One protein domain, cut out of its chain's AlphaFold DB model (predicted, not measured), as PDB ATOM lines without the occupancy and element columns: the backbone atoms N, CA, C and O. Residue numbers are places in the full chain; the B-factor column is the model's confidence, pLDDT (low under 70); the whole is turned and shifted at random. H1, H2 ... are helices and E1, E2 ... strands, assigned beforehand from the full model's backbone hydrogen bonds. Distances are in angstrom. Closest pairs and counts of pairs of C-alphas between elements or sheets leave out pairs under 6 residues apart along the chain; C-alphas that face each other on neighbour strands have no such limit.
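What this domain is: This is residues 262 to 270, 726 to 802 and 812 to 861 of the 882 residues of an uncharacterized protein of Caloramator mitchellensis (UniProt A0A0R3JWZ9). A twisted five-stranded sheet, E2 E3 E7 E9 E10, is one wall of a short three-sided coil: E3, E4, E7, E8 and E9 wind in stacked turns, with E4 and E8 making a second wall. H2 and H3 pack side on to the sheet's outer face, the E1 and E11 ribbon lies beyond H2, and the E5 and E6 hairpin lies at the opposite end of the domain. The printed part has 136 residues with three named helices and eleven named strands, in the order E1 H1 E2 E3 E4 E5 E6 E7 E8 E9 E10 H2 H3 E11; the class is mixed, helices and strands, and the large sheet is mixed. It is compact, with a radius of gyration of the C-alphas of 14.6 A, and spans 45 by 30 by 26 A, only just elongated.

Where its parts are: The large sheet holds E2, residues 736 to 741, 16.8 A; E3, 746 to 751, 16.7 A; E7, 774 to 780, 18.3 A; E9, 794 to 802, 20.0 A; and E10, 813 to 816. C-alpha 736 is at (-49.925, -10.441, 43.310). E9 bends by 85 degrees at residue 797. E4 is residues 755 to 758, E8 784 to 788, E5 762 to 764 and E6 767 to 769. H1 is residues 266 to 269, H2 819 to 826 and H3 835 to 844, 14.2 A. E1, residues 262 to 265, begins at C-alpha (-42.081, 3.029, 27.668); E11, residues 849 to 859, bends by 104 degrees at residue 852 and ends at C-alpha (-52.699, 3.875, 22.666).

How they stand to each other: E2 and E3 form an antiparallel hairpin, with N 739 and O 748 2.8 A apart. E3 and E7 are parallel, with N 749 to O 777 at 2.9 A; so are E7 and E9, with N 778 to O 799 at 2.9 A, and E9 and E10, with N 796 to O 814 at 2.8 A. E4 and E8 are parallel, with N 757 to O 785 at 2.9 A; the closest C-alphas of E8 and E9, Ile 784 and Ala 802, are 5.9 A apart. E5 and E6 form an antiparallel hairpin, with N 762 to O 769 at 2.8 A. H2 and H3 lie on the same face of the sheet, two layers with helices on one face. H2, height 8.1 A over the sheet, lies over E9 and only just over E7, with 3 C-alphas, across the strands at 64 degrees to E9 on the local plane; C-alphas Gly 798 and Ser 822 are closest, 5.7 A. H3, height 8.3 A, lies over E2, slantwise at 56 degrees on the local plane; C-alphas Ile 737 and Asp 837 are closest, 5.3 A. H1 only grazes the sheet and touches H2, closest at C-alphas Leu 268 and Ser 822, 6.1 A. E1 and E11 are antiparallel, with N 264 to O 853 at 2.8 A. Every O i to N i+4 pair is within hydrogen-bond range in H2 and H3; H1 is too short for one.

The domain as a whole: The C-alphas farthest apart, Thr 791 and Thr 861, are 49.3 A apart. Residues 271 to 725 and 803 to 811 are not printed, with C-alpha gaps of 13.7 A and 20.5 A. No link printed whole is long. Mean pLDDT of the printed part is 83.2; 28 residues are under 70, among them 846 to 861.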
ATOM      1  N   LYS A 262     -42.455   3.647  26.391       61.19
ATOM      2  CA  LYS A 262     -42.081   3.029  27.668       61.19
ATOM      3  C   LYS A 262     -40.632   2.580  27.596       61.19
ATOM      4  O   LYS A 262     -40.240   1.947  26.624       61.19
ATOM      5  N   GLY A 263     -39.835   2.906  28.604       63.00
ATOM      6  CA  GLY A 263     -38.486   2.360  28.679       63.00
ATOM      7  C   GLY A 263     -38.517   0.849  28.921       63.00
ATOM      8  O   GLY A 263     -39.449   0.313  29.521       63.00
ATOM      9  N   TYR A 264     -37.495   0.164  28.436       80.88
ATOM     10  CA  TYR A 264     -37.238  -1.239  28.722       80.88
ATOM     11  C   TYR A 264     -36.537  -1.383  30.074       80.88
ATOM     12  O   TYR A 264     -35.656  -0.581  30.396       80.88
ATOM     13  N   ASN A 265     -36.928  -2.389  30.855       84.00
ATOM     14  CA  ASN A 265     -36.267  -2.717  32.111       84.00
ATOM     15  C   ASN A 265     -35.133  -3.721  31.844       84.00
ATOM     16  O   ASN A 265     -35.386  -4.839  31.397       84.00
ATOM     17  N   GLY A 266     -33.890  -3.306  32.107       84.44
ATOM     18  CA  GLY A 266     -32.681  -4.087  31.814       84.44
ATOM     19  C   GLY A 266     -32.572  -5.412  32.576       84.44
ATOM     20  O   GLY A 266     -31.841  -6.294  32.140       84.44
ATOM     21  N   VAL A 267     -33.337  -5.595  33.660       88.69
ATOM     22  CA  VAL A 267     -33.424  -6.868  34.400       88.69
ATOM     23  C   VAL A 267     -33.939  -8.000  33.499       88.69
ATOM     24  O   VAL A 267     -33.554  -9.152  33.666       88.69
ATOM     25  N   LEU A 268     -34.750  -7.679  32.486       91.44
ATOM     26  CA  LEU A 268     -35.315  -8.662  31.555       91.44
ATOM     27  C   LEU A 268     -34.356  -9.094  30.428       91.44
ATOM     28  O   LEU A 268     -34.750  -9.900  29.580       91.44
ATOM     29  N   ASP A 269     -33.115  -8.582  30.415       89.75
ATOM     30  CA  ASP A 269     -32.041  -9.099  29.553       89.75
ATOM     31  C   ASP A 269     -31.523 -10.470  30.036       89.75
ATOM     32  O   ASP A 269     -30.852 -11.164  29.276       89.75
ATOM     33  N   TYR A 270     -31.858 -10.877  31.268       93.44
ATOM     34  CA  TYR A 270     -31.541 -12.194  31.824       93.44
ATOM     35  C   TYR A 270     -32.721 -13.151  31.657       93.44
ATOM     36  O   TYR A 270     -33.861 -12.812  31.982       93.44
ATOM     37  N   GLU A 726     -33.807  -5.917  42.679       84.88
ATOM     38  CA  GLU A 726     -35.103  -5.684  43.312       84.88
ATOM     39  C   GLU A 726     -35.462  -4.196  43.360       84.88
ATOM     40  O   GLU A 726     -36.640  -3.854  43.327       84.88
ATOM     41  N   ASP A 727     -34.468  -3.302  43.348       81.81
ATOM     42  CA  ASP A 727     -34.689  -1.852  43.302       81.81
ATOM     43  C   ASP A 727     -35.360  -1.402  41.990       81.81
ATOM     44  O   ASP A 727     -35.930  -0.309  41.908       81.81
ATOM     45  N   TYR A 728     -35.339  -2.257  40.963       81.69
ATOM     46  CA  TYR A 728     -35.985  -2.036  39.669       81.69
ATOM     47  C   TYR A 728     -37.327  -2.751  39.529       81.69
ATOM     48  O   TYR A 728     -37.915  -2.722  38.449       81.69
ATOM     49  N   LEU A 729     -37.824  -3.387  40.589       85.88
ATOM     50  CA  LEU A 729     -39.083  -4.124  40.594       85.88
ATOM     51  C   LEU A 729     -39.964  -3.623  41.743       85.88
ATOM     52  O   LEU A 729     -39.541  -3.542  42.895       85.88
ATOM     53  N   ASP A 730     -41.216  -3.265  41.459       81.12
ATOM     54  CA  ASP A 730     -42.101  -2.684  42.472       81.12
ATOM     55  C   ASP A 730     -42.884  -3.735  43.275       81.12
ATOM     56  O   ASP A 730     -44.110  -3.845  43.179       81.12
ATOM     57  N   PHE A 731     -42.165  -4.502  44.098       80.69
ATOM     58  CA  PHE A 731     -42.768  -5.488  45.002       80.69
ATOM     59  C   PHE A 731     -43.637  -4.865  46.108       80.69
ATOM     60  O   PHE A 731     -44.505  -5.548  46.647       80.69
ATOM     61  N   GLU A 732     -43.427  -3.593  46.462       71.38
ATOM     62  CA  GLU A 732     -44.147  -2.927  47.560       71.38
ATOM     63  C   GLU A 732     -45.592  -2.587  47.189       71.38
ATOM     64  O   GLU A 732     -46.504  -2.803  47.985       71.38
ATOM     65  N   ASN A 733     -45.815  -2.086  45.970       63.69
ATOM     66  CA  ASN A 733     -47.134  -1.603  45.557       63.69
ATOM     67  C   ASN A 733     -47.952  -2.636  44.768       63.69
ATOM     68  O   ASN A 733     -49.103  -2.354  44.427       63.69
ATOM     69  N   THR A 734     -47.384  -3.810  44.445       63.19
ATOM     70  CA  THR A 734     -48.034  -4.754  43.517       63.19
ATOM     71  C   THR A 734     -47.687  -6.242  43.729       63.19
ATOM     72  O   THR A 734     -47.151  -6.886  42.827       63.19
ATOM     73  N   PRO A 735     -47.988  -6.855  44.887       62.44
ATOM     74  CA  PRO A 735     -47.404  -8.149  45.221       62.44
ATOM     75  C   PRO A 735     -48.178  -9.380  44.727       62.44
ATOM     76  O   PRO A 735     -47.825 -10.453  45.180       62.44
ATOM     77  N   ASN A 736     -49.207  -9.276  43.869       86.75
ATOM     78  CA  ASN A 736     -49.925 -10.441  43.310       86.75
ATOM     79  C   ASN A 736     -50.577 -10.116  41.951       86.75
ATOM     80  O   ASN A 736     -51.501  -9.300  41.885       86.75
ATOM     81  N   ILE A 737     -50.090 -10.762  40.892       91.56
ATOM     82  CA  ILE A 737     -50.560 -10.675  39.502       91.56
ATOM     83  C   ILE A 737     -50.570 -12.100  38.946       91.56
ATOM     84  O   ILE A 737     -49.534 -12.766  38.982       91.56
ATOM     85  N   GLU A 738     -51.695 -12.555  38.399       93.00
ATOM     86  CA  GLU A 738     -51.758 -13.825  37.670       93.00
ATOM     87  C   GLU A 738     -52.547 -13.649  36.371       93.00
ATOM     88  O   GLU A 738     -53.756 -13.447  36.368       93.00
ATOM     89  N   ILE A 739     -51.848 -13.734  35.242       92.31
ATOM     90  CA  ILE A 739     -52.425 -13.574  33.911       92.31
ATOM     91  C   ILE A 739     -52.161 -14.851  33.124       92.31
ATOM     92  O   ILE A 739     -51.011 -15.221  32.886       92.31
ATOM     93  N   VAL A 740     -53.234 -15.497  32.675       92.44
ATOM     94  CA  VAL A 740     -53.167 -16.690  31.828       92.44
ATOM     95  C   VAL A 740     -53.997 -16.453  30.575       92.44
ATOM     96  O   VAL A 740     -55.219 -16.382  30.636       92.44
ATOM     97  N   ASP A 741     -53.336 -16.355  29.425       90.31
ATOM     98  CA  ASP A 741     -53.981 -16.244  28.116       90.31
ATOM     99  C   ASP A 741     -53.692 -17.511  27.314       90.31
ATOM    100  O   ASP A 741     -52.622 -17.684  26.723       90.31
ATOM    101  N   LYS A 742     -54.669 -18.423  27.323       89.44
ATOM    102  CA  LYS A 742     -54.570 -19.730  26.662       89.44
ATOM    103  C   LYS A 742     -54.445 -19.603  25.139       89.44
ATOM    104  O   LYS A 742     -53.781 -20.430  24.522       89.44
ATOM    105  N   ASN A 743     -55.038 -18.572  24.534       86.94
ATOM    106  CA  ASN A 743     -55.054 -18.404  23.078       86.94
ATOM    107  C   ASN A 743     -53.692 -17.944  22.558       86.94
ATOM    108  O   ASN A 743     -53.194 -18.467  21.565       86.94
ATOM    109  N   ASN A 744     -53.079 -16.988  23.256       87.94
ATOM    110  CA  ASN A 744     -51.765 -16.462  22.895       87.94
ATOM    111  C   ASN A 744     -50.605 -17.217  23.558       87.94
ATOM    112  O   ASN A 744     -49.451 -16.835  23.350       87.94
ATOM    113  N   LYS A 745     -50.908 -18.262  24.343       94.44
ATOM    114  CA  LYS A 745     -49.966 -19.020  25.174       94.44
ATOM    115  C   LYS A 745     -49.098 -18.107  26.042       94.44
ATOM    116  O   LYS A 745     -47.875 -18.150  25.965       94.44
ATOM    117  N   ILE A 746     -49.725 -17.247  26.840       95.06
ATOM    118  CA  ILE A 746     -49.029 -16.329  27.754       95.06
ATOM    119  C   ILE A 746     -49.355 -16.704  29.194       95.06
ATOM    120  O   ILE A 746     -50.515 -16.939  29.535       95.06
ATOM    121  N   PHE A 747     -48.321 -16.745  30.024       96.25
ATOM    122  CA  PHE A 747     -48.412 -17.008  31.449       96.25
ATOM    123  C   PHE A 747     -47.558 -15.992  32.210       96.25
ATOM    124  O   PHE A 747     -46.340 -15.950  32.059       96.25
ATOM    125  N   ILE A 748     -48.187 -15.152  33.024       96.38
ATOM    126  CA  ILE A 748     -47.494 -14.160  33.846       96.38
ATOM    127  C   ILE A 748     -47.920 -14.374  35.285       96.38
ATOM    128  O   ILE A 748     -49.108 -14.312  35.593       96.38
ATOM    129  N   LYS A 749     -46.952 -14.599  36.165       95.75
ATOM    130  CA  LYS A 749     -47.186 -14.739  37.597       95.75
ATOM    131  C   LYS A 749     -46.187 -13.882  38.347       95.75
ATOM    132  O   LYS A 749     -44.992 -14.136  38.266       95.75
ATOM    133  N   VAL A 750     -46.671 -12.874  39.064       95.19
ATOM    134  CA  VAL A 750     -45.855 -12.016  39.930       95.19
ATOM    135  C   VAL A 750     -46.400 -12.120  41.342       95.19
ATOM    136  O   VAL A 750     -47.578 -11.837  41.550       95.19
ATOM    137  N   THR A 751     -45.581 -12.511  42.316       92.12
ATOM    138  CA  THR A 751     -46.003 -12.536  43.722       92.12
ATOM    139  C   THR A 751     -44.894 -12.142  44.704       92.12
ATOM    140  O   THR A 751     -43.714 -12.116  44.362       92.12
ATOM    141  N   SER A 752     -45.260 -11.794  45.937       90.50
ATOM    142  CA  SER A 752     -44.311 -11.671  47.053       90.50
ATOM    143  C   SER A 752     -44.094 -12.968  47.839       90.50
ATOM    144  O   SER A 752     -43.263 -12.978  48.746       90.50
ATOM    145  N   ASP A 753     -44.817 -14.037  47.509       90.44
ATOM    146  CA  ASP A 753     -44.705 -15.347  48.153       90.44
ATOM    147  C   ASP A 753     -44.013 -16.381  47.260       90.44
ATOM    148  O   ASP A 753     -43.715 -16.114  46.095       90.44
ATOM    149  N   ASP A 754     -43.728 -17.560  47.816       88.06
ATOM    150  CA  ASP A 754     -43.129 -18.658  47.061       88.06
ATOM    151  C   ASP A 754     -44.039 -19.087  45.900       88.06
ATOM    152  O   ASP A 754     -45.268 -19.114  46.010       88.06
ATOM    153  N   ILE A 755     -43.425 -19.435  44.772       92.81
ATOM    154  CA  ILE A 755     -44.114 -19.963  43.598       92.81
ATOM    155  C   ILE A 755     -43.693 -21.412  43.405       92.81
ATOM    156  O   ILE A 755     -42.518 -21.687  43.204       92.81
ATOM    157  N   GLU A 756     -44.660 -22.323  43.357       92.94
ATOM    158  CA  GLU A 756     -44.451 -23.686  42.868       92.94
ATOM    159  C   GLU A 756     -45.248 -23.872  41.571       92.94
ATOM    160  O   GLU A 756     -46.467 -23.674  41.538       92.94
ATOM    161  N   ILE A 757     -44.553 -24.191  40.478       94.88
ATOM    162  CA  ILE A 757     -45.144 -24.404  39.155       94.88
ATOM    163  C   ILE A 757     -44.706 -25.762  38.626       94.88
ATOM    164  O   ILE A 757     -43.525 -26.002  38.399       94.88
ATOM    165  N   ASP A 758     -45.686 -26.613  38.336       95.25
ATOM    166  CA  ASP A 758     -45.491 -27.807  37.523       95.25
ATOM    167  C   ASP A 758     -45.906 -27.507  36.080       95.25
ATOM    168  O   ASP A 758     -47.095 -27.365  35.790       95.25
ATOM    169  N   LEU A 759     -44.935 -27.398  35.173       96.56
ATOM    170  CA  LEU A 759     -45.150 -27.028  33.774       96.56
ATOM    171  C   LEU A 759     -46.066 -28.010  33.034       96.56
ATOM    172  O   LEU A 759     -46.719 -27.618  32.075       96.56
ATOM    173  N   ALA A 760     -46.146 -29.270  33.468       94.88
ATOM    174  CA  ALA A 760     -47.007 -30.266  32.834       94.88
ATOM    175  C   ALA A 760     -48.466 -30.207  33.319       94.88
ATOM    176  O   ALA A 760     -49.360 -30.715  32.642       94.88
ATOM    177  N   LYS A 761     -48.714 -29.644  34.507       93.69
ATOM    178  CA  LYS A 761     -50.029 -29.675  35.166       93.69
ATOM    179  C   LYS A 761     -50.225 -28.488  36.105       93.69
ATOM    180  O   LYS A 761     -50.558 -28.649  37.280       93.69
ATOM    181  N   TYR A 762     -50.035 -27.284  35.584       93.75
ATOM    182  CA  TYR A 762     -50.258 -26.076  36.356       93.75
ATOM    183  C   TYR A 762     -51.745 -25.942  36.683       93.75
ATOM    184  O   TYR A 762     -52.586 -25.869  35.786       93.75
ATOM    185  N   LYS A 763     -52.091 -25.922  37.970       89.56
ATOM    186  CA  LYS A 763     -53.484 -25.790  38.394       89.56
ATOM    187  C   LYS A 763     -53.932 -24.341  38.230       89.56
ATOM    188  O   LYS A 763     -53.539 -23.482  39.014       89.56
ATOM    189  N   TYR A 764     -54.795 -24.094  37.251       85.75
ATOM    190  CA  TYR A 764     -55.410 -22.791  37.015       85.75
ATOM    191  C   TYR A 764     -56.931 -22.939  37.050       85.75
ATOM    192  O   TYR A 764     -57.528 -23.624  36.218       85.75
ATOM    193  N   ASN A 765     -57.572 -22.303  38.031       83.88
ATOM    194  CA  ASN A 765     -58.982 -22.527  38.359       83.88
ATOM    195  C   ASN A 765     -59.275 -24.020  38.640       83.88
ATOM    196  O   ASN A 765     -58.644 -24.627  39.510       83.88
ATOM    197  N   ALA A 766     -60.254 -24.607  37.945       80.00
ATOM    198  CA  ALA A 766     -60.628 -26.016  38.075       80.00
ATOM    199  C   ALA A 766     -59.863 -26.948  37.111       80.00
ATOM    200  O   ALA A 766     -60.040 -28.163  37.193       80.00
ATOM    201  N   ASP A 767     -59.010 -26.398  36.240       84.12
ATOM    202  CA  ASP A 767     -58.326 -27.137  35.178       84.12
ATOM    203  C   ASP A 767     -56.830 -27.313  35.476       84.12
ATOM    204  O   ASP A 767     -56.190 -26.464  36.102       84.12
ATOM    205  N   ASN A 768     -56.252 -28.394  34.947       89.94
ATOM    206  CA  ASN A 768     -54.804 -28.526  34.808       89.94
ATOM    207  C   ASN A 768     -54.390 -27.996  33.434       89.94
ATOM    208  O   ASN A 768     -54.919 -28.433  32.410       89.94
ATOM    209  N   LEU A 769     -53.444 -27.066  33.422       93.12
ATOM    210  CA  LEU A 769     -52.898 -26.447  32.227       93.12
ATOM    211  C   LEU A 769     -51.483 -26.965  31.963       93.12
ATOM    212  O   LEU A 769     -50.622 -26.911  32.838       93.12
ATOM    213  N   ASP A 770     -51.248 -27.431  30.741       94.62
ATOM    214  CA  ASP A 770     -49.911 -27.729  30.238       94.62
ATOM    215  C   ASP A 770     -49.292 -26.439  29.682       94.62
ATOM    216  O   ASP A 770     -49.846 -25.822  28.770       94.62
ATOM    217  N   LEU A 771     -48.169 -26.016  30.261       96.25
ATOM    218  CA  LEU A 771     -47.472 -24.775  29.926       96.25
ATOM    219  C   LEU A 771     -46.421 -24.957  28.816       96.25
ATOM    220  O   LEU A 771     -45.607 -24.061  28.589       96.25
ATOM    221  N   ASP A 772     -46.433 -26.072  28.082       96.50
ATOM    222  CA  ASP A 772     -45.533 -26.249  26.942       96.50
ATOM    223  C   ASP A 772     -45.765 -25.216  25.816       96.50
ATOM    224  O   ASP A 772     -46.881 -24.959  25.337       96.50
ATOM    225  N   GLN A 773     -44.657 -24.646  25.347       95.81
ATOM    226  CA  GLN A 773     -44.550 -23.547  24.388       95.81
ATOM    227  C   GLN A 773     -45.147 -22.214  24.867       95.81
ATOM    228  O   GLN A 773     -45.413 -21.339  24.036       95.81
ATOM    229  N   TYR A 774     -45.385 -22.038  26.170       97.31
ATOM    230  CA  TYR A 774     -45.880 -20.766  26.698       97.31
ATOM    231  C   TYR A 774     -44.784 -19.706  26.761       97.31
ATOM    232  O   TYR A 774     -43.621 -19.987  27.051       97.31
ATOM    233  N   GLN A 775     -45.182 -18.460  26.523       98.00
ATOM    234  CA  GLN A 775     -44.393 -17.292  26.868       98.00
ATOM    235  C   GLN A 775     -44.610 -16.966  28.345       98.00
ATOM    236  O   GLN A 775     -45.751 -16.743  28.757       98.00
ATOM    237  N   VAL A 776     -43.539 -16.958  29.136       97.69
ATOM    238  CA  VAL A 776     -43.616 -16.917  30.596       97.69
ATOM    239  C   VAL A 776     -42.908 -15.706  31.190       97.69
ATOM    240  O   VAL A 776     -41.791 -15.370  30.810       97.69
ATOM    241  N   LEU A 777     -43.550 -15.068  32.162       97.62
ATOM    242  CA  LEU A 777     -42.911 -14.110  33.056       97.62
ATOM    243  C   LEU A 777     -43.256 -14.498  34.491       97.62
ATOM    244  O   LEU A 777     -44.377 -14.271  34.944       97.62
ATOM    245  N   ILE A 778     -42.308 -15.119  35.185       97.56
ATOM    246  CA  ILE A 778     -42.513 -15.677  36.524       97.56
ATOM    247  C   ILE A 778     -41.620 -14.912  37.489       97.56
ATOM    248  O   ILE A 778     -40.399 -14.986  37.395       97.56
ATOM    249  N   VAL A 779     -42.219 -14.159  38.404       96.31
ATOM    250  CA  VAL A 779     -41.500 -13.273  39.316       96.31
ATOM    251  C   VAL A 779     -41.973 -13.501  40.747       96.31
ATOM    252  O   VAL A 779     -43.161 -13.384  41.039       96.31
ATOM    253  N   SER A 780     -41.055 -13.791  41.660       93.50
ATOM    254  CA  SER A 780     -41.330 -13.922  43.091       93.50
ATOM    255  C   SER A 780     -40.349 -13.081  43.899       93.50
ATOM    256  O   SER A 780     -39.172 -13.011  43.559       93.50
ATOM    257  N   LYS A 781     -40.801 -12.483  45.005       90.69
ATOM    258  CA  LYS A 781     -39.894 -11.914  46.019       90.69
ATOM    259  C   LYS A 781     -39.171 -12.998  46.835       90.69
ATOM    260  O   LYS A 781     -38.143 -12.709  47.440       90.69
ATOM    261  N   LYS A 782     -39.711 -14.218  46.873       89.12
ATOM    262  CA  LYS A 782     -39.151 -15.379  47.574       89.12
ATOM    263  C   LYS A 782     -38.683 -16.436  46.568       89.12
ATOM    264  O   LYS A 782     -38.021 -16.078  45.592       89.12
ATOM    265  N   ASN A 783     -38.963 -17.714  46.825       87.62
ATOM    266  CA  ASN A 783     -38.468 -18.838  46.047       87.62
ATOM    267  C   ASN A 783     -39.381 -19.144  44.855       87.62
ATOM    268  O   ASN A 783     -40.595 -18.934  44.903       87.62
ATOM    269  N   ILE A 784     -38.794 -19.675  43.787       94.31
ATOM    270  CA  ILE A 784     -39.521 -20.219  42.639       94.31
ATOM    271  C   ILE A 784     -39.069 -21.659  42.424       94.31
ATOM    272  O   ILE A 784     -37.923 -21.896  42.056       94.31
ATOM    273  N   THR A 785     -39.984 -22.608  42.581       93.31
ATOM    274  CA  THR A 785     -39.797 -24.005  42.189       93.31
ATOM    275  C   THR A 785     -40.473 -24.245  40.846       93.31
ATOM    276  O   THR A 785     -41.688 -24.080  40.712       93.31
ATOM    277  N   ILE A 786     -39.689 -24.644  39.845       95.19
ATOM    278  CA  ILE A 786     -40.167 -25.039  38.521       95.19
ATOM    279  C   ILE A 786     -39.933 -26.527  38.344       95.19
ATOM    280  O   ILE A 786     -38.808 -27.019  38.400       95.19
ATOM    281  N   LYS A 787     -41.021 -27.238  38.088       93.69
ATOM    282  CA  LYS A 787     -41.035 -28.680  37.940       93.69
ATOM    283  C   LYS A 787     -41.600 -29.083  36.593       93.69
ATOM    284  O   LYS A 787     -42.539 -28.468  36.095       93.69
ATOM    285  N   ASN A 788     -41.092 -30.174  36.042       95.06
ATOM    286  CA  ASN A 788     -41.779 -30.919  34.996       95.06
ATOM    287  C   ASN A 788     -42.118 -32.321  35.517       95.06
ATOM    288  O   ASN A 788     -41.240 -33.168  35.647       95.06
ATOM    289  N   SER A 789     -43.382 -32.590  35.847       92.50
ATOM    290  CA  SER A 789     -43.791 -33.946  36.259       92.50
ATOM    291  C   SER A 789     -44.028 -34.920  35.102       92.50
ATOM    292  O   SER A 789     -44.311 -36.092  35.358       92.50
ATOM    293  N   SER A 790     -43.936 -34.458  33.851       90.00
ATOM    294  CA  SER A 790     -44.065 -35.296  32.659       90.00
ATOM    295  C   SER A 790     -42.723 -35.905  32.244       90.00
ATOM    296  O   SER A 790     -41.654 -35.386  32.563       90.00
ATOM    297  N   THR A 791     -42.789 -36.998  31.483       86.81
ATOM    298  CA  THR A 791     -41.645 -37.543  30.736       86.81
ATOM    299  C   THR A 791     -41.322 -36.722  29.489       86.81
ATOM    300  O   THR A 791     -40.199 -36.774  28.992       86.81
ATOM    301  N   ASP A 792     -42.299 -35.971  28.973       92.44
ATOM    302  CA  ASP A 792     -42.127 -35.126  27.795       92.44
ATOM    303  C   ASP A 792     -41.394 -33.835  28.160       92.44
ATOM    304  O   ASP A 792     -41.647 -33.235  29.208       92.44
ATOM    305  N   SER A 793     -40.518 -33.379  27.266       94.69
ATOM    306  CA  SER A 793     -39.823 -32.101  27.428       94.69
ATOM    307  C   SER A 793     -40.804 -30.929  27.418       94.69
ATOM    308  O   SER A 793     -41.765 -30.932  26.649       94.69
ATOM    309  N   LYS A 794     -40.541 -29.913  28.245       97.38
ATOM    310  CA  LYS A 794     -41.321 -28.669  28.292       97.38
ATOM    311  C   LYS A 794     -40.471 -27.493  27.854       97.38
ATOM    312  O   LYS A 794     -39.403 -27.279  28.412       97.38
ATOM    313  N   THR A 795     -40.951 -26.718  26.891       97.31
ATOM    314  CA  THR A 795     -40.275 -25.498  26.440       97.31
ATOM    315  C   THR A 795     -41.078 -24.271  26.850       97.31
ATOM    316  O   THR A 795     -42.263 -24.173  26.549       97.31
ATOM    317  N   ILE A 796     -40.434 -23.298  27.481       97.81
ATOM    318  CA  ILE A 796     -41.026 -22.019  27.885       97.81
ATOM    319  C   ILE A 796     -40.163 -20.856  27.393       97.81
ATOM    320  O   ILE A 796     -38.943 -20.972  27.273       97.81
ATOM    321  N   LYS A 797     -40.797 -19.720  27.079       97.25
ATOM    322  CA  LYS A 797     -40.112 -18.554  26.503       97.25
ATOM    323  C   LYS A 797     -40.307 -17.286  27.330       97.25
ATOM    324  O   LYS A 797     -41.408 -16.755  27.365       97.25
ATOM    325  N   GLY A 798     -39.266 -16.755  27.949       96.38
ATOM    326  CA  GLY A 798     -39.322 -15.497  28.692       96.38
ATOM    327  C   GLY A 798     -38.433 -15.529  29.924       96.38
ATOM    328  O   GLY A 798     -37.330 -16.057  29.855       96.38
ATOM    329  N   ASN A 799     -38.886 -14.940  31.030       97.94
ATOM    330  CA  ASN A 799     -38.026 -14.627  32.169       97.94
ATOM    331  C   ASN A 799     -38.536 -15.254  33.471       97.94
ATOM    332  O   ASN A 799     -39.737 -15.231  33.758       97.94
ATOM    333  N   ILE A 800     -37.602 -15.741  34.288       98.25
ATOM    334  CA  ILE A 800     -37.844 -16.196  35.663       98.25
ATOM    335  C   ILE A 800     -36.989 -15.363  36.616       98.25
ATOM    336  O   ILE A 800     -35.781 -15.261  36.433       98.25
ATOM    337  N   ILE A 801     -37.603 -14.759  37.630       96.75
ATOM    338  CA  ILE A 801     -36.930 -13.861  38.575       96.75
ATOM    339  C   ILE A 801     -37.374 -14.201  39.997       96.75
ATOM    340  O   ILE A 801     -38.502 -13.904  40.382       96.75
ATOM    341  N   ALA A 802     -36.489 -14.785  40.796       93.81
ATOM    342  CA  ALA A 802     -36.711 -15.034  42.216       93.81
ATOM    343  C   ALA A 802     -35.885 -14.057  43.062       93.81
ATOM    344  O   ALA A 802     -34.699 -13.877  42.805       93.81
ATOM    345  N   ASN A 812     -37.317 -32.973  31.471       96.88
ATOM    346  CA  ASN A 812     -36.576 -32.004  30.649       96.88
ATOM    347  C   ASN A 812     -37.305 -30.651  30.557       96.88
ATOM    348  O   ASN A 812     -38.518 -30.617  30.320       96.88
ATOM    349  N   ILE A 813     -36.569 -29.548  30.716       98.00
ATOM    350  CA  ILE A 813     -37.083 -28.174  30.634       98.00
ATOM    351  C   ILE A 813     -36.143 -27.339  29.761       98.00
ATOM    352  O   ILE A 813     -34.945 -27.295  30.013       98.00
ATOM    353  N   ASP A 814     -36.693 -26.636  28.773       98.00
ATOM    354  CA  ASP A 814     -35.990 -25.657  27.940       98.00
ATOM    355  C   ASP A 814     -36.588 -24.263  28.167       98.00
ATOM    356  O   ASP A 814     -37.753 -24.010  27.862       98.00
ATOM    357  N   LEU A 815     -35.792 -23.360  28.728       98.19
ATOM    358  CA  LEU A 815     -36.114 -21.955  28.929       98.19
ATOM    359  C   LEU A 815     -35.352 -21.115  27.910       98.19
ATOM    360  O   LEU A 815     -34.128 -21.095  27.927       98.19
ATOM    361  N   SER A 816     -36.044 -20.329  27.091       95.56
ATOM    362  CA  SER A 816     -35.392 -19.349  26.211       95.56
ATOM    363  C   SER A 816     -35.868 -17.932  26.486       95.56
ATOM    364  O   SER A 816     -37.074 -17.724  26.566       95.56
ATOM    365  N   ALA A 817     -34.972 -16.951  26.545       91.56
ATOM    366  CA  ALA A 817     -35.351 -15.547  26.681       91.56
ATOM    367  C   ALA A 817     -34.816 -14.716  25.519       91.56
ATOM    368  O   ALA A 817     -33.657 -14.832  25.126       91.56
ATOM    369  N   ASP A 818     -35.662 -13.843  24.984       90.62
ATOM    370  CA  ASP A 818     -35.276 -12.860  23.985       90.62
ATOM    371  C   ASP A 818     -35.970 -11.531  24.273       90.62
ATOM    372  O   ASP A 818     -37.089 -11.491  24.794       90.62
ATOM    373  N   ILE A 819     -35.320 -10.433  23.888       86.50
ATOM    374  CA  ILE A 819     -35.810  -9.079  24.164       86.50
ATOM    375  C   ILE A 819     -37.222  -8.836  23.612       86.50
ATOM    376  O   ILE A 819     -37.991  -8.097  24.222       86.50
ATOM    377  N   GLY A 820     -37.595  -9.459  22.489       85.38
ATOM    378  CA  GLY A 820     -38.919  -9.328  21.885       85.38
ATOM    379  C   GLY A 820     -40.005  -9.978  22.741       85.38
ATOM    380  O   GLY A 820     -41.038  -9.354  23.000       85.38
ATOM    381  N   THR A 821     -39.756 -11.193  23.231       89.62
ATOM    382  CA  THR A 821     -40.650 -11.885  24.170       89.62
ATOM    383  C   THR A 821     -40.735 -11.144  25.506       89.62
ATOM    384  O   THR A 821     -41.844 -10.846  25.955       89.62
ATOM    385  N   SER A 822     -39.601 -10.743  26.092       90.38
ATOM    386  CA  SER A 822     -39.550  -9.952  27.333       90.38
ATOM    387  C   SER A 822     -40.359  -8.652  27.218       90.38
ATOM    388  O   SER A 822     -41.172  -8.325  28.084       90.38
ATOM    389  N   LEU A 823     -40.189  -7.921  26.108       82.75
ATOM    390  CA  LEU A 823     -40.919  -6.684  25.820       82.75
ATOM    391  C   LEU A 823     -42.424  -6.906  25.699       82.75
ATOM    392  O   LEU A 823     -43.203  -6.098  26.216       82.75
ATOM    393  N   LYS A 824     -42.832  -7.981  25.015       85.69
ATOM    394  CA  LYS A 824     -44.240  -8.352  24.856       85.69
ATOM    395  C   LYS A 824     -44.880  -8.668  26.208       85.69
ATOM    396  O   LYS A 824     -45.984  -8.198  26.461       85.69
ATOM    397  N   LEU A 825     -44.192  -9.416  27.072       90.38
ATOM    398  CA  LEU A 825     -44.695  -9.817  28.388       90.38
ATOM    399  C   LEU A 825     -44.759  -8.635  29.367       90.38
ATOM    400  O   LEU A 825     -45.804  -8.400  29.964       90.38
ATOM    401  N   MET A 826     -43.702  -7.819  29.458       85.06
ATOM    402  CA  MET A 826     -43.652  -6.625  30.323       85.06
ATOM    403  C   MET A 826     -44.752  -5.593  30.000       85.06
ATOM    404  O   MET A 826     -45.159  -4.802  30.855       85.06
ATOM    405  N   ASN A 827     -45.211  -5.568  28.746       78.19
ATOM    406  CA  ASN A 827     -46.251  -4.660  28.253       78.19
ATOM    407  C   ASN A 827     -47.563  -5.374  27.916       78.19
ATOM    408  O   ASN A 827     -48.423  -4.781  27.243       78.19
ATOM    409  N   TYR A 828     -47.707  -6.628  28.358       84.00
ATOM    410  CA  TYR A 828     -48.892  -7.414  28.085       84.00
ATOM    411  C   TYR A 828     -50.123  -6.706  28.646       84.00
ATOM    412  O   TYR A 828     -50.114  -6.152  29.746       84.00
ATOM    413  N   PHE A 829     -51.176  -6.671  27.839       72.75
ATOM    414  CA  PHE A 829     -52.406  -5.997  28.193       72.75
ATOM    415  C   PHE A 829     -53.574  -6.656  27.482       72.75
ATOM    416  O   PHE A 829     -53.608  -6.693  26.251       72.75
ATOM    417  N   ASN A 830     -54.536  -7.113  28.269       68.12
ATOM    418  CA  ASN A 830     -55.809  -7.622  27.800       68.12
ATOM    419  C   ASN A 830     -56.923  -6.828  28.488       68.12
ATOM    420  O   ASN A 830     -56.979  -6.732  29.710       68.12
ATOM    421  N   ALA A 831     -57.768  -6.200  27.676       50.94
ATOM    422  CA  ALA A 831     -58.843  -5.327  28.131       50.94
ATOM    423  C   ALA A 831     -60.078  -6.086  28.651       50.94
ATOM    424  O   ALA A 831     -60.939  -5.474  29.274       50.94
ATOM    425  N   GLY A 832     -60.174  -7.391  28.369       62.03
ATOM    426  CA  GLY A 832     -61.276  -8.244  28.809       62.03
ATOM    427  C   GLY A 832     -60.977  -8.930  30.140       62.03
ATOM    428  O   GLY A 832     -61.476  -8.525  31.185       62.03
ATOM    429  N   GLU A 833     -60.162  -9.984  30.100       60.88
ATOM    430  CA  GLU A 833     -59.754 -10.742  31.287       60.88
ATOM    431  C   GLU A 833     -58.452 -10.174  31.867       60.88
ATOM    432  O   GLU A 833     -57.538  -9.817  31.125       60.88
ATOM    433  N   ASN A 834     -58.352 -10.125  33.198       66.00
ATOM    434  CA  ASN A 834     -57.160  -9.685  33.933       66.00
ATOM    435  C   ASN A 834     -56.763  -8.203  33.717       66.00
ATOM    436  O   ASN A 834     -55.587  -7.867  33.854       66.00
ATOM    437  N   TYR A 835     -57.709  -7.300  33.411       66.38
ATOM    438  CA  TYR A 835     -57.442  -5.859  33.205       66.38
ATOM    439  C   TYR A 835     -56.688  -5.209  34.380       66.38
ATOM    440  O   TYR A 835     -55.649  -4.575  34.179       66.38
ATOM    441  N   ASP A 836     -57.167  -5.414  35.612       72.50
ATOM    442  CA  ASP A 836     -56.527  -4.871  36.819       72.50
ATOM    443  C   ASP A 836     -55.102  -5.405  36.985       72.50
ATOM    444  O   ASP A 836     -54.177  -4.657  37.305       72.50
ATOM    445  N   ASP A 837     -54.906  -6.689  36.706       81.00
ATOM    446  CA  ASP A 837     -53.609  -7.353  36.772       81.00
ATOM    447  C   ASP A 837     -52.660  -6.876  35.662       81.00
ATOM    448  O   ASP A 837     -51.467  -6.703  35.907       81.00
ATOM    449  N   CYS A 838     -53.175  -6.524  34.482       75.56
ATOM    450  CA  CYS A 838     -52.396  -5.870  33.431       75.56
ATOM    451  C   CYS A 838     -51.949  -4.453  33.839       75.56
ATOM    452  O   CYS A 838     -50.811  -4.063  33.572       75.56
ATOM    453  N   LEU A 839     -52.807  -3.669  34.507       69.81
ATOM    454  CA  LEU A 839     -52.439  -2.340  35.023       69.81
ATOM    455  C   LEU A 839     -51.398  -2.425  36.142       69.81
ATOM    456  O   LEU A 839     -50.454  -1.631  36.190       69.81
ATOM    457  N   LYS A 840     -51.556  -3.405  37.031       79.69
ATOM    458  CA  LYS A 840     -50.586  -3.754  38.069       79.69
ATOM    459  C   LYS A 840     -49.236  -4.136  37.462       79.69
ATOM    460  O   LYS A 840     -48.221  -3.538  37.813       79.69
ATOM    461  N   LEU A 841     -49.229  -5.039  36.482       82.31
ATOM    462  CA  LEU A 841     -48.023  -5.449  35.759       82.31
ATOM    463  C   LEU A 841     -47.334  -4.258  35.095       82.31
ATOM    464  O   LEU A 841     -46.112  -4.117  35.144       82.31
ATOM    465  N   TYR A 842     -48.127  -3.351  34.523       72.56
ATOM    466  CA  TYR A 842     -47.603  -2.146  33.904       72.56
ATOM    467  C   TYR A 842     -46.821  -1.269  34.896       72.56
ATOM    468  O   TYR A 842     -45.771  -0.738  34.514       72.56
ATOM    469  N   ARG A 843     -47.303  -1.136  36.143       72.69
ATOM    470  CA  ARG A 843     -46.648  -0.382  37.229       72.69
ATOM    471  C   ARG A 843     -45.458  -1.124  37.834       72.69
ATOM    472  O   ARG A 843     -44.481  -0.472  38.189       72.69
ATOM    473  N   PHE A 844     -45.511  -2.454  37.892       81.50
ATOM    474  CA  PHE A 844     -44.477  -3.291  38.507       81.50
ATOM    475  C   PHE A 844     -43.067  -3.010  37.961       81.50
ATOM    476  O   PHE A 844     -42.118  -2.880  38.729       81.50
ATOM    477  N   PHE A 845     -42.941  -2.823  36.645       79.44
ATOM    478  CA  PHE A 845     -41.666  -2.513  35.983       79.44
ATOM    479  C   PHE A 845     -41.385  -1.018  35.814       79.44
ATOM    480  O   PHE A 845     -40.488  -0.668  35.058       79.44
ATOM    481  N   ALA A 846     -42.157  -0.118  36.433       69.00
ATOM    482  CA  ALA A 846     -41.947   1.322  36.267       69.00
ATOM    483  C   ALA A 846     -40.609   1.794  36.867       69.00
ATOM    484  O   ALA A 846     -40.020   2.761  36.383       69.00
ATOM    485  N   LYS A 847     -40.117   1.097  37.898       68.44
ATOM    486  CA  LYS A 847     -38.767   1.279  38.440       68.44
ATOM    487  C   LYS A 847     -37.759   0.678  37.440       68.44
ATOM    488  O   LYS A 847     -38.012  -0.367  36.859       68.44
ATOM    489  N   GLY A 848     -36.642   1.356  37.167       61.84
ATOM    490  CA  GLY A 848     -35.571   0.810  36.312       61.84
ATOM    491  C   GLY A 848     -35.808   0.788  34.797       61.84
ATOM    492  O   GLY A 848     -35.054   0.134  34.077       61.84
ATOM    493  N   THR A 849     -36.814   1.496  34.271       69.38
ATOM    494  CA  THR A 849     -36.969   1.640  32.813       69.38
ATOM    495  C   THR A 849     -35.967   2.634  32.236       69.38
ATOM    496  O   THR A 849     -35.901   3.778  32.691       69.38
ATOM    497  N   LEU A 850     -35.256   2.249  31.175       58.66
ATOM    498  CA  LEU A 850     -34.294   3.134  30.521       58.66
ATOM    499  C   LEU A 850     -34.927   4.016  29.441       58.66
ATOM    500  O   LEU A 850     -35.560   3.486  28.523       58.66
ATOM    501  N   PRO A 851     -34.684   5.344  29.451       50.19
ATOM    502  CA  PRO A 851     -35.188   6.255  28.422       50.19
ATOM    503  C   PRO A 851     -34.602   6.010  27.025       50.19
ATOM    504  O   PRO A 851     -35.099   6.561  26.052       50.19
ATOM    505  N   THR A 852     -33.518   5.239  26.911       47.28
ATOM    506  CA  THR A 852     -32.782   5.015  25.656       47.28
ATOM    507  C   THR A 852     -33.271   3.796  24.872       47.28
ATOM    508  O   THR A 852     -33.123   3.763  23.653       47.28
ATOM    509  N   LYS A 853     -33.896   2.816  25.538       54.53
ATOM    510  CA  LYS A 853     -34.520   1.637  24.918       54.53
ATOM    511  C   LYS A 853     -36.035   1.770  25.037       54.53
ATOM    512  O   LYS A 853     -36.639   1.271  25.981       54.53
ATOM    513  N   ILE A 854     -36.635   2.504  24.106       52.12
ATOM    514  CA  ILE A 854     -38.054   2.846  24.146       52.12
ATOM    515  C   ILE A 854     -38.878   1.830  23.351       52.12
ATOM    516  O   ILE A 854     -38.736   1.718  22.136       52.12
ATOM    517  N   TYR A 855     -39.796   1.161  24.038       49.62
ATOM    518  CA  TYR A 855     -40.914   0.442  23.450       49.62
ATOM    519  C   TYR A 855     -42.051   1.411  23.132       49.62
ATOM    520  O   TYR A 855     -42.453   2.210  23.977       49.62
ATOM    521  N   GLU A 856     -42.571   1.339  21.913       49.06
ATOM    522  CA  GLU A 856     -43.680   2.167  21.452       49.06
ATOM    523  C   GLU A 856     -44.949   1.314  21.412       49.06
ATOM    524  O   GLU A 856     -45.076   0.432  20.566       49.06
ATOM    525  N   LYS A 857     -45.889   1.570  22.328       45.78
ATOM    526  CA  LYS A 857     -47.232   0.981  22.275       45.78
ATOM    527  C   LYS A 857     -48.218   2.005  21.749       45.78
ATOM    528  O   LYS A 857     -48.294   3.112  22.280       45.78
ATOM    529  N   ASP A 858     -48.997   1.615  20.754       44.16
ATOM    530  CA  ASP A 858     -50.104   2.428  20.278       44.16
ATOM    531  C   ASP A 858     -51.207   2.448  21.344       44.16
ATOM    532  O   ASP A 858     -51.805   1.418  21.657       44.16
ATOM    533  N   ILE A 859     -51.464   3.622  21.924       37.88
ATOM    534  CA  ILE A 859     -52.699   3.875  22.666       37.88
ATOM    535  C   ILE A 859     -53.601   4.808  21.867       37.88
ATOM    536  O   ILE A 859     -53.149   5.771  21.236       37.88
ATOM    537  N   TYR A 860     -54.895   4.520  21.931       43.22
ATOM    538  CA  TYR A 860     -55.925   5.459  21.525       43.22
ATOM    539  C   TYR A 860     -55.989   6.539  22.594       43.22
ATOM    540  O   TYR A 860     -56.205   6.229  23.761       43.22
ATOM    541  N   THR A 861     -55.743   7.789  22.211       39.62
ATOM    542  CA  THR A 861     -56.060   8.937  23.058       39.62
ATOM    543  C   THR A 861     -57.296   9.613  22.510       39.62
ATOM    544  O   THR A 861     -57.341   9.905  21.315       39.62
TER     545      THR A 861